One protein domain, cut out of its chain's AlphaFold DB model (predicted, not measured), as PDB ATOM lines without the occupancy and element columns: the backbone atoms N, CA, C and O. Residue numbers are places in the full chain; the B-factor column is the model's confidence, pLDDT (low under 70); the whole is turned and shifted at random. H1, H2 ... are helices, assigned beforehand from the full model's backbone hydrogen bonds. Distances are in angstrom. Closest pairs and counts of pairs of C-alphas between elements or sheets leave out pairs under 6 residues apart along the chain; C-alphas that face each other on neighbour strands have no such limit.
ATOM      1  N   ILE A 114     -57.844  52.415 -43.685       80.44
ATOM      2  CA  ILE A 114     -57.185  53.460 -42.896       80.44
ATOM      3  C   ILE A 114     -58.262  54.081 -42.014       80.44
ATOM      4  O   ILE A 114     -59.265  54.588 -42.516       80.44
ATOM      5  N   ARG A 115     -58.056  54.035 -40.701       79.75
ATOM      6  CA  ARG A 115     -58.952  54.664 -39.733       79.75
ATOM      7  C   ARG A 115     -58.445  56.064 -39.424       79.75
ATOM      8  O   ARG A 115     -57.388  56.232 -38.818       79.75
ATOM      9  N   HIS A 116     -59.194  57.067 -39.869       77.44
ATOM     10  CA  HIS A 116     -58.847  58.476 -39.664       77.44
ATOM     11  C   HIS A 116     -59.041  58.930 -38.209       77.44
ATOM     12  O   HIS A 116     -58.455  59.923 -37.790       77.44
ATOM     13  N   ASP A 117     -59.829  58.192 -37.428       77.12
ATOM     14  CA  ASP A 117     -60.124  58.459 -36.021       77.12
ATOM     15  C   ASP A 117     -59.042  57.947 -35.053       77.12
ATOM     16  O   ASP A 117     -58.978  58.404 -33.916       77.12
ATOM     17  N   LEU A 118     -58.139  57.066 -35.502       69.19
ATOM     18  CA  LEU A 118     -57.100  56.444 -34.663       69.19
ATOM     19  C   LEU A 118     -55.775  57.223 -34.606       69.19
ATOM     20  O   LEU A 118     -54.728  56.668 -34.280       69.19
ATOM     21  N   GLY A 119     -55.791  58.512 -34.954       67.81
ATOM     22  CA  GLY A 119     -54.612  59.378 -34.838       67.81
ATOM     23  C   GLY A 119     -53.477  59.064 -35.822       67.81
ATOM     24  O   GLY A 119     -52.361  59.557 -35.651       67.81
ATOM     25  N   VAL A 120     -53.732  58.277 -36.874       81.12
ATOM     26  CA  VAL A 120     -52.764  58.092 -37.963       81.12
ATOM     27  C   VAL A 120     -52.617  59.418 -38.705       81.12
ATOM     28  O   VAL A 120     -53.555  59.901 -39.334       81.12
ATOM     29  N   SER A 121     -51.436  60.033 -38.612       84.56
ATOM     30  CA  SER A 121     -51.231  61.366 -39.182       84.56
ATOM     31  C   SER A 121     -51.450  61.387 -40.699       84.56
ATOM     32  O   SER A 121     -50.983  60.509 -41.429       84.56
ATOM     33  N   GLU A 122     -52.062  62.466 -41.184       86.50
ATOM     34  CA  GLU A 122     -52.212  62.766 -42.614       86.50
ATOM     35  C   GLU A 122     -50.886  62.683 -43.387       86.50
ATOM     36  O   GLU A 122     -50.847  62.244 -44.537       86.50
ATOM     37  N   ALA A 123     -49.776  63.060 -42.747       86.00
ATOM     38  CA  ALA A 123     -48.446  62.949 -43.332       86.00
ATOM     39  C   ALA A 123     -48.062  61.484 -43.605       86.00
ATOM     40  O   ALA A 123     -47.601  61.170 -44.700       86.00
ATOM     41  N   VAL A 124     -48.294  60.575 -42.651       84.69
ATOM     42  CA  VAL A 124     -48.017  59.138 -42.831       84.69
ATOM     43  C   VAL A 124     -48.929  58.539 -43.898       84.69
ATOM     44  O   VAL A 124     -48.440  57.791 -44.740       84.69
ATOM     45  N   ILE A 125     -50.212  58.913 -43.928       86.12
ATOM     46  CA  ILE A 125     -51.158  58.459 -44.961       86.12
ATOM     47  C   ILE A 125     -50.652  58.828 -46.359       86.12
ATOM     48  O   ILE A 125     -50.647  57.983 -47.251       86.12
ATOM     49  N   ARG A 126     -50.172  60.063 -46.550       84.81
ATOM     50  CA  ARG A 126     -49.662  60.537 -47.848       84.81
ATOM     51  C   ARG A 126     -48.327  59.908 -48.228       84.81
ATOM     52  O   ARG A 126     -48.131  59.555 -49.386       84.81
ATOM     53  N   VAL A 127     -47.406  59.792 -47.271       87.69
ATOM     54  CA  VAL A 127     -46.041  59.301 -47.523       87.69
ATOM     55  C   VAL A 127     -46.016  57.781 -47.683       87.69
ATOM     56  O   VAL A 127     -45.279  57.260 -48.517       87.69
ATOM     57  N   SER A 128     -46.806  57.056 -46.889       86.50
ATOM     58  CA  SER A 128     -46.861  55.598 -46.916       86.50
ATOM     59  C   SER A 128     -48.242  55.069 -46.504       86.50
ATOM     60  O   SER A 128     -48.443  54.663 -45.354       86.50
ATOM     61  N   PRO A 129     -49.192  54.977 -47.457       84.62
ATOM     62  CA  PRO A 129     -50.517  54.405 -47.211       84.62
ATOM     63  C   PRO A 129     -50.470  52.988 -46.625       84.62
ATOM     64  O   PRO A 129     -51.346  52.598 -45.860       84.62
ATOM     65  N   THR A 130     -49.446  52.202 -46.971       83.81
ATOM     66  CA  THR A 130     -49.254  50.852 -46.425       83.81
ATOM     67  C   THR A 130     -48.919  50.883 -44.939       83.81
ATOM     68  O   THR A 130     -49.533  50.146 -44.175       83.81
ATOM     69  N   ILE A 131     -48.009  51.761 -44.502       85.12
ATOM     70  CA  ILE A 131     -47.705  51.908 -43.068       85.12
ATOM     71  C   ILE A 131     -48.936  52.439 -42.324       85.12
ATOM     72  O   ILE A 131     -49.251  51.944 -41.247       85.12
ATOM     73  N   ALA A 132     -49.675  53.381 -42.918       88.19
ATOM     74  CA  ALA A 132     -50.915  53.893 -42.338       88.19
ATOM     75  C   ALA A 132     -51.968  52.791 -42.116       88.19
ATOM     76  O   ALA A 132     -52.592  52.749 -41.054       88.19
ATOM     77  N   ARG A 133     -52.141  51.869 -43.077       86.81
ATOM     78  CA  ARG A 133     -53.018  50.695 -42.911       86.81
ATOM     79  C   ARG A 133     -52.514  49.752 -41.824       86.81
ATOM     80  O   ARG A 133     -53.304  49.359 -40.975       86.81
ATOM     81  N   GLN A 134     -51.214  49.447 -41.795       87.50
ATOM     82  CA  GLN A 134     -50.617  48.598 -40.751       87.50
ATOM     83  C   GLN A 134     -50.848  49.172 -39.350       87.50
ATOM     84  O   GLN A 134     -51.243  48.442 -38.447       87.50
ATOM     85  N   GLN A 135     -50.647  50.481 -39.177       88.75
ATOM     86  CA  GLN A 135     -50.894  51.174 -37.910       88.75
ATOM     87  C   GLN A 135     -52.376  51.158 -37.535       88.75
ATOM     88  O   GLN A 135     -52.711  50.739 -36.432       88.75
ATOM     89  N   SER A 136     -53.260  51.541 -38.465       89.88
ATOM     90  CA  SER A 136     -54.717  51.517 -38.251       89.88
ATOM     91  C   SER A 136     -55.194  50.133 -37.814       89.88
ATOM     92  O   SER A 136     -56.005  50.000 -36.901       89.88
ATOM     93  N   PHE A 137     -54.657  49.095 -38.454       88.56
ATOM     94  CA  PHE A 137     -55.002  47.718 -38.164       88.56
ATOM     95  C   PHE A 137     -54.481  47.255 -36.798       88.56
ATOM     96  O   PHE A 137     -55.229  46.660 -36.028       88.56
ATOM     97  N   ALA A 138     -53.229  47.571 -36.464       89.75
ATOM     98  CA  ALA A 138     -52.649  47.247 -35.163       89.75
ATOM     99  C   ALA A 138     -53.421  47.906 -34.008       89.75
ATOM    100  O   ALA A 138     -53.749  47.232 -33.035       89.75
ATOM    101  N   TYR A 139     -53.785  49.184 -34.151       90.50
ATOM    102  CA  TYR A 139     -54.612  49.887 -33.169       90.50
ATOM    103  C   TYR A 139     -56.001  49.267 -33.030       90.50
ATOM    104  O   TYR A 139     -56.509  49.136 -31.921       90.50
ATOM    105  N   LYS A 140     -56.603  48.814 -34.136       90.62
ATOM    106  CA  LYS A 140     -57.868  48.082 -34.067       90.62
ATOM    107  C   LYS A 140     -57.722  46.785 -33.265       90.62
ATOM    108  O   LYS A 140     -58.562  46.508 -32.419       90.62
ATOM    109  N   LEU A 141     -56.653  46.016 -33.467       90.06
ATOM    110  CA  LEU A 141     -56.397  44.821 -32.652       90.06
ATOM    111  C   LEU A 141     -56.171  45.151 -31.168       90.06
ATOM    112  O   LEU A 141     -56.644  44.412 -30.303       90.06
ATOM    113  N   ASP A 142     -55.512  46.275 -30.864       89.81
ATOM    114  CA  ASP A 142     -55.374  46.778 -29.492       89.81
ATOM    115  C   ASP A 142     -56.740  47.097 -28.859       89.81
ATOM    116  O   ASP A 142     -56.960  46.784 -27.694       89.81
ATOM    117  N   GLU A 143     -57.693  47.670 -29.596       91.06
ATOM    118  CA  GLU A 143     -59.042  47.945 -29.071       91.06
ATOM    119  C   GLU A 143     -59.848  46.664 -28.829       91.06
ATOM    120  O   GLU A 143     -60.562  46.542 -27.825       91.06
ATOM    121  N   LEU A 144     -59.735  45.699 -29.746       91.19
ATOM    122  CA  LEU A 144     -60.500  44.456 -29.700       91.19
ATOM    123  C   LEU A 144     -60.019  43.521 -28.589       91.19
ATOM    124  O   LEU A 144     -60.854  42.885 -27.957       91.19
ATOM    125  N   GLN A 145     -58.715  43.524 -28.288       89.31
ATOM    126  CA  GLN A 145     -58.085  42.700 -27.246       89.31
ATOM    127  C   GLN A 145     -58.194  41.178 -27.467       89.31
ATOM    128  O   GLN A 145     -57.976  40.433 -26.515       89.31
ATOM    129  N   LEU A 146     -58.416  40.740 -28.709       87.62
ATOM    130  CA  LEU A 146     -58.565  39.332 -29.104       87.62
ATOM    131  C   LEU A 146     -57.364  38.458 -28.703       87.62
ATOM    132  O   LEU A 146     -56.212  38.908 -28.764       87.62
ATOM    133  N   ASP A 147     -57.614  37.186 -28.399       84.81
ATOM    134  CA  ASP A 147     -56.582  36.167 -28.171       84.81
ATOM    135  C   ASP A 147     -56.159  35.494 -29.488       84.81
ATOM    136  O   ASP A 147     -56.354  34.302 -29.720       84.81
ATOM    137  N   VAL A 148     -55.595  36.279 -30.413       82.31
ATOM    138  CA  VAL A 148     -55.149  35.769 -31.729       82.31
ATOM    139  C   VAL A 148     -53.932  34.852 -31.593       82.31
ATOM    140  O   VAL A 148     -53.760  33.915 -32.363       82.31
ATOM    141  N   LEU A 149     -53.049  35.133 -30.638       79.88
ATOM    142  CA  LEU A 149     -51.814  34.388 -30.423       79.88
ATOM    143  C   LEU A 149     -51.719  33.999 -28.950       79.88
ATOM    144  O   LEU A 149     -51.340  34.857 -28.147       79.88
ATOM    145  N   PRO A 150     -51.959  32.717 -28.617       70.69
ATOM    146  CA  PRO A 150     -51.856  32.255 -27.248       70.69
ATOM    147  C   PRO A 150     -50.484  32.552 -26.653       70.69
ATOM    148  O   PRO A 150     -49.439  32.542 -27.328       70.69
ATOM    149  N   ASP A 151     -50.483  32.792 -25.349       66.75
ATOM    150  CA  ASP A 151     -49.286  33.166 -24.624       66.75
ATOM    151  C   ASP A 151     -48.166  32.117 -24.784       66.75
ATOM    152  O   ASP A 151     -48.332  30.929 -24.521       66.75
ATOM    153  N   GLY A 152     -46.986  32.569 -25.227       62.91
ATOM    154  CA  GLY A 152     -45.799  31.721 -25.412       62.91
ATOM    155  C   GLY A 152     -45.584  31.161 -26.826       62.91
ATOM    156  O   GLY A 152     -44.513  30.597 -27.085       62.91
ATOM    157  N   VAL A 153     -46.522  31.366 -27.759       67.06
ATOM    158  CA  VAL A 153     -46.347  30.993 -29.178       67.06
ATOM    159  C   VAL A 153     -45.330  31.914 -29.862       67.06
ATOM    160  O   VAL A 153     -44.404  31.452 -30.536       67.06
ATOM    161  N   PHE A 154     -45.436  33.226 -29.639       72.38
ATOM    162  CA  PHE A 154     -44.491  34.188 -30.201       72.38
ATOM    163  C   PHE A 154     -43.222  34.300 -29.341       72.38
ATOM    164  O   PHE A 154     -43.217  34.899 -28.267       72.38
ATOM    165  N   LYS A 155     -42.111  33.740 -29.836       73.31
ATOM    166  CA  LYS A 155     -40.809  33.691 -29.135       73.31
ATOM    167  C   LYS A 155     -39.793  34.724 -29.632       73.31
ATOM    168  O   LYS A 155     -38.583  34.540 -29.490       73.31
ATOM    169  N   GLY A 156     -40.257  35.808 -30.258       75.75
ATOM    170  CA  GLY A 156     -39.377  36.879 -30.720       75.75
ATOM    171  C   GLY A 156     -38.633  37.516 -29.545       75.75
ATOM    172  O   GLY A 156     -39.269  37.995 -28.611       75.75
ATOM    173  N   LYS A 157     -37.292  37.558 -29.590       77.69
ATOM    174  CA  LYS A 157     -36.460  38.092 -28.488       77.69
ATOM    175  C   LYS A 157     -36.908  39.485 -28.035       77.69
ATOM    176  O   LYS A 157     -37.046  39.723 -26.844       77.69
ATOM    177  N   THR A 158     -37.187  40.373 -28.991       76.69
ATOM    178  CA  THR A 158     -37.659  41.738 -28.726       76.69
ATOM    179  C   THR A 158     -39.023  41.768 -28.041       76.69
ATOM    180  O   THR A 158     -39.239  42.604 -27.173       76.69
ATOM    181  N   TYR A 159     -39.937  40.865 -28.399       79.62
ATOM    182  CA  TYR A 159     -41.239  40.765 -27.739       79.62
ATOM    183  C   TYR A 159     -41.102  40.249 -26.311       79.62
ATOM    184  O   TYR A 159     -41.661  40.859 -25.412       79.62
ATOM    185  N   LEU A 160     -40.321  39.187 -26.089       83.25
ATOM    186  CA  LEU A 160     -40.123  38.623 -24.750       83.25
ATOM    187  C   LEU A 160     -39.498  39.649 -23.794       83.25
ATOM    188  O   LEU A 160     -40.023  39.867 -22.709       83.25
ATOM    189  N   GLN A 161     -38.461  40.365 -24.244       83.38
ATOM    190  CA  GLN A 161     -37.847  41.455 -23.475       83.38
ATOM    191  C   GLN A 161     -38.837  42.584 -23.168       83.38
ATOM    192  O   GLN A 161     -38.858  43.107 -22.059       83.38
ATOM    193  N   ARG A 162     -39.669  42.974 -24.146       84.88
ATOM    194  CA  ARG A 162     -40.706  43.989 -23.924       84.88
ATOM    195  C   ARG A 162     -41.768  43.491 -22.956       84.88
ATOM    196  O   ARG A 162     -42.162  44.260 -22.100       84.88
ATOM    197  N   LYS A 163     -42.192  42.228 -23.055       86.69
ATOM    198  CA  LYS A 163     -43.236  41.644 -22.204       86.69
ATOM    199  C   LYS A 163     -42.833  41.650 -20.728       86.69
ATOM    200  O   LYS A 163     -43.693  41.845 -19.881       86.69
ATOM    201  N   GLU A 164     -41.546  41.483 -20.427       87.75
ATOM    202  CA  GLU A 164     -41.012  41.570 -19.060       87.75
ATOM    203  C   GLU A 164     -41.030  42.998 -18.485       87.75
ATOM    204  O   GLU A 164     -41.170  43.164 -17.276       87.75
ATOM    205  N   ILE A 165     -40.893  44.024 -19.332       91.88
ATOM    206  CA  ILE A 165     -40.787  45.434 -18.916       91.88
ATOM    207  C   ILE A 165     -42.154  46.133 -18.949       91.88
ATOM    208  O   ILE A 165     -42.521  46.839 -18.014       91.88
ATOM    209  N   ASP A 166     -42.882  45.956 -20.047       89.62
ATOM    210  CA  ASP A 166     -44.163  46.583 -20.356       89.62
ATOM    211  C   ASP A 166     -45.017  45.612 -21.203       89.62
ATOM    212  O   ASP A 166     -44.906  45.569 -22.438       89.62
ATOM    213  N   PRO A 167     -45.876  44.807 -20.549       85.31
ATOM    214  CA  PRO A 167     -46.746  43.848 -21.225       85.31
ATOM    215  C   PRO A 167     -47.688  44.490 -22.248       85.31
ATOM    216  O   PRO A 167     -47.994  43.872 -23.269       85.31
ATOM    217  N   VAL A 168     -48.129  45.728 -22.003       85.31
ATOM    218  CA  VAL A 168     -49.057  46.442 -22.888       85.31
ATOM    219  C   VAL A 168     -48.333  46.830 -24.173       85.31
ATOM    220  O   VAL A 168     -48.779  46.471 -25.263       85.31
ATOM    221  N   ALA A 169     -47.159  47.458 -24.064       84.38
ATOM    222  CA  ALA A 169     -46.346  47.795 -25.231       84.38
ATOM    223  C   ALA A 169     -45.872  46.548 -26.000       84.38
ATOM    224  O   ALA A 169     -45.700  46.596 -27.223       84.38
ATOM    225  N   ALA A 170     -45.655  45.424 -25.311       85.38
ATOM    226  CA  ALA A 170     -45.345  44.151 -25.954       85.38
ATOM    227  C   ALA A 170     -46.522  43.628 -26.792       85.38
ATOM    228  O   ALA A 170     -46.301  43.209 -27.932       85.38
ATOM    229  N   LYS A 171     -47.759  43.701 -26.273       84.25
ATOM    230  CA  LYS A 171     -48.975  43.319 -27.008       84.25
ATOM    231  C   LYS A 171     -49.200  44.209 -28.237       84.25
ATOM    232  O   LYS A 171     -49.335  43.675 -29.336       84.25
ATOM    233  N   SER A 172     -49.075  45.533 -28.113       84.00
ATOM    234  CA  SER A 172     -49.143  46.447 -29.270       84.00
ATOM    235  C   SER A 172     -48.066  46.155 -30.321       84.00
ATOM    236  O   SER A 172     -48.322  46.193 -31.526       84.00
ATOM    237  N   HIS A 173     -46.845  45.811 -29.896       84.50
ATOM    238  CA  HIS A 173     -45.786  45.405 -30.824       84.50
ATOM    239  C   HIS A 173     -46.131  44.108 -31.569       84.50
ATOM    240  O   HIS A 173     -45.867  43.999 -32.769       84.50
ATOM    241  N   LEU A 174     -46.739  43.140 -30.875       86.44
ATOM    242  CA  LEU A 174     -47.228  41.910 -31.487       86.44
ATOM    243  C   LEU A 174     -48.325  42.200 -32.515       86.44
ATOM    244  O   LEU A 174     -48.237  41.713 -33.638       86.44
ATOM    245  N   HIS A 175     -49.305  43.041 -32.187       88.62
ATOM    246  CA  HIS A 175     -50.357  43.435 -33.125       88.62
ATOM    247  C   HIS A 175     -49.804  44.158 -34.356       88.62
ATOM    248  O   HIS A 175     -50.243  43.887 -35.471       88.62
ATOM    249  N   PHE A 176     -48.784  45.005 -34.197       86.75
ATOM    250  CA  PHE A 176     -48.100  45.622 -35.334       86.75
ATOM    251  C   PHE A 176     -47.368  44.592 -36.209       86.75
ATOM    252  O   PHE A 176     -47.390  44.673 -37.441       86.75
ATOM    253  N   TYR A 177     -46.733  43.595 -35.587       85.00
ATOM    254  CA  TYR A 177     -46.129  42.480 -36.312       85.00
ATOM    255  C   TYR A 177     -47.185  41.684 -37.091       85.00
ATOM    256  O   TYR A 177     -46.989  41.431 -38.281       85.00
ATOM    257  N   LEU A 178     -48.317  41.355 -36.459       84.38
ATOM    258  CA  LEU A 178     -49.441  40.688 -37.114       84.38
ATOM    259  C   LEU A 178     -49.944  41.519 -38.298       84.38
ATOM    260  O   LEU A 178     -49.966  41.008 -39.413       84.38
ATOM    261  N   ALA A 179     -50.218  42.812 -38.097       85.12
ATOM    262  CA  ALA A 179     -50.623  43.755 -39.143       85.12
ATOM    263  C   ALA A 179     -49.638  43.801 -40.324       85.12
ATOM    264  O   ALA A 179     -50.025  43.927 -41.486       85.12
ATOM    265  N   THR A 180     -48.343  43.668 -40.041       82.62
ATOM    266  CA  THR A 180     -47.307  43.630 -41.073       82.62
ATOM    267  C   THR A 180     -47.356  42.335 -41.882       82.62
ATOM    268  O   THR A 180     -47.282  42.396 -43.109       82.62
ATOM    269  N   GLN A 181     -47.485  41.174 -41.228       78.31
ATOM    270  CA  GLN A 181     -47.610  39.871 -41.907       78.31
ATOM    271  C   GLN A 181     -48.815  39.856 -42.847       78.31
ATOM    272  O   GLN A 181     -48.731  39.482 -44.012       78.31
ATOM    273  N   ILE A 182     -49.913  40.369 -42.328       76.50
ATOM    274  CA  ILE A 182     -51.201  40.565 -42.968       76.50
ATOM    275  C   ILE A 182     -51.111  41.347 -44.279       76.50
ATOM    276  O   ILE A 182     -51.579  40.887 -45.322       76.50
ATOM    277  N   GLU A 183     -50.483  42.521 -44.251       75.00
ATOM    278  CA  GLU A 183     -50.341  43.359 -45.445       75.00
ATOM    279  C   GLU A 183     -49.381  42.735 -46.469       75.00
ATOM    280  O   GLU A 183     -49.480  43.026 -47.657       75.00
ATOM    281  N   GLN A 184     -48.469  41.855 -46.041       70.50
ATOM    282  CA  GLN A 184     -47.550  41.156 -46.947       70.50
ATOM    283  C   GLN A 184     -48.185  39.958 -47.667       70.50
ATOM    284  O   GLN A 184     -47.663  39.540 -48.702       70.50
ATOM    285  N   GLN A 185     -49.273  39.390 -47.140       66.19
ATOM    286  CA  GLN A 185     -49.934  38.215 -47.720       66.19
ATOM    287  C   GLN A 185     -50.981  38.567 -48.791       66.19
ATOM    288  O   GLN A 185     -51.281  37.736 -49.651       66.19
ATOM    289  N   ALA A 186     -51.519  39.787 -48.767       56.81
ATOM    290  CA  ALA A 186     -52.719  40.145 -49.512       56.81
ATOM    291  C   ALA A 186     -52.463  40.378 -51.014       56.81
ATOM    292  O   ALA A 186     -51.873  41.380 -51.415       56.81
ATOM    293  N   ARG A 187     -52.992  39.482 -51.857       58.53
ATOM    294  CA  ARG A 187     -53.123  39.711 -53.308       58.53
ATOM    295  C   ARG A 187     -54.436  40.411 -53.671       58.53
ATOM    296  O   ARG A 187     -54.457  41.254 -54.560       58.53
ATOM    297  N   SER A 188     -55.514  40.054 -52.981       53.28
ATOM    298  CA  SER A 188     -56.879  40.538 -53.219       53.28
ATOM    299  C   SER A 188     -57.371  41.508 -52.140       53.28
ATOM    300  O   SER A 188     -58.412  42.132 -52.289       53.28
ATOM    301  N   GLY A 189     -56.571  41.719 -51.090       56.19
ATOM    302  CA  GLY A 189     -56.936  42.602 -49.990       56.19
ATOM    303  C   GLY A 189     -57.627  41.884 -48.835       56.19
ATOM    304  O   GLY A 189     -57.810  42.528 -47.812       56.19
TER     305      GLY A 189
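AT A GLANCE: This is residues 114 to 189 of the 511 residues of an uncharacterized protein of Marinobacter sp. T13-3 (UniProt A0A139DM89). What shape do these coordinates make? Two longer helices, H2 and H4, cross as an X near their midpoints, with the short helix H1 making a corner at the first end of H2 and H3 folded back beside the first part of H4 as a helical hairpin. H1 and H3 lie toward opposite ends of the longest axis, and residues 145 to 156 form a long loop from H2 to H3. What is it built of, and how large is it? The printed part has 76 residues with four named helices, in the order H1, H2, H3, H4, and no named strand, and its class is all helix. It is only just compact, close to loose, with a radius of gyration of the C-alphas of 13.2 A and spans of 35 by 27 by 22 A.

HOW THE PARTS SIT: How do the first two helices meet? H1, residues 122 to 127, and H2, residues 129 to 144, touch only at the corner by their tight link, with H2 using residues 131 to 132 alone. Their closest C-alphas, of Ile 125 and Ala 132, are 5.3 A apart, and they run opposite ways at a steep tilt of 47 degrees. What does H2 touch further along? H2 touches H4, residues 167 to 185, with 20 pairs of C-alphas within 8 A, the closest being those of Ala 138 and Phe 176 at 4.8 A. These two run opposite ways at a steep tilt of 47 degrees. Where is the hairpin? H3, residues 157 to 165, and H4 form a helical hairpin at a shallow tilt of 28 degrees, opposite ways; H4 touches H3 with residues 169 to 174 alone, and the closest C-alphas, of Lys 163 and Ala 170, are 5.0 A apart. H3 is apart from H1 and H2, and H1 is apart from H4. Are the helix backbones complete? Every O i to N i+4 pair is within hydrogen-bond range in H1, H2 and H4, and 4 of 5 are in H3.

IN THESE COORDINATES: Where does the first helix begin? H1 begins with C-alpha 122 at (-52.212, 62.766, -42.614). How long are the longer helices, and where does the last one end? H2 measures 22.5 A from first to last C-alpha, H3 12.8 A and H4 27.3 A. H4 ends with C-alpha 185 at (-49.934, 38.215, -47.720).

THE WHOLE: How far does it reach, and is it cut? The two C-alphas farthest apart, of Ile 165 and Ser 188, are 38.2 A apart, and the printed part has no cut. Which links are long? The link from H2 to H3, 12 residues, is long, and the link from H3 to H4 is tight. Where is confidence low? The mean pLDDT of the printed part is 81.2, and residues 118 to 119, 151 to 153 and 185 to 189 are under 70.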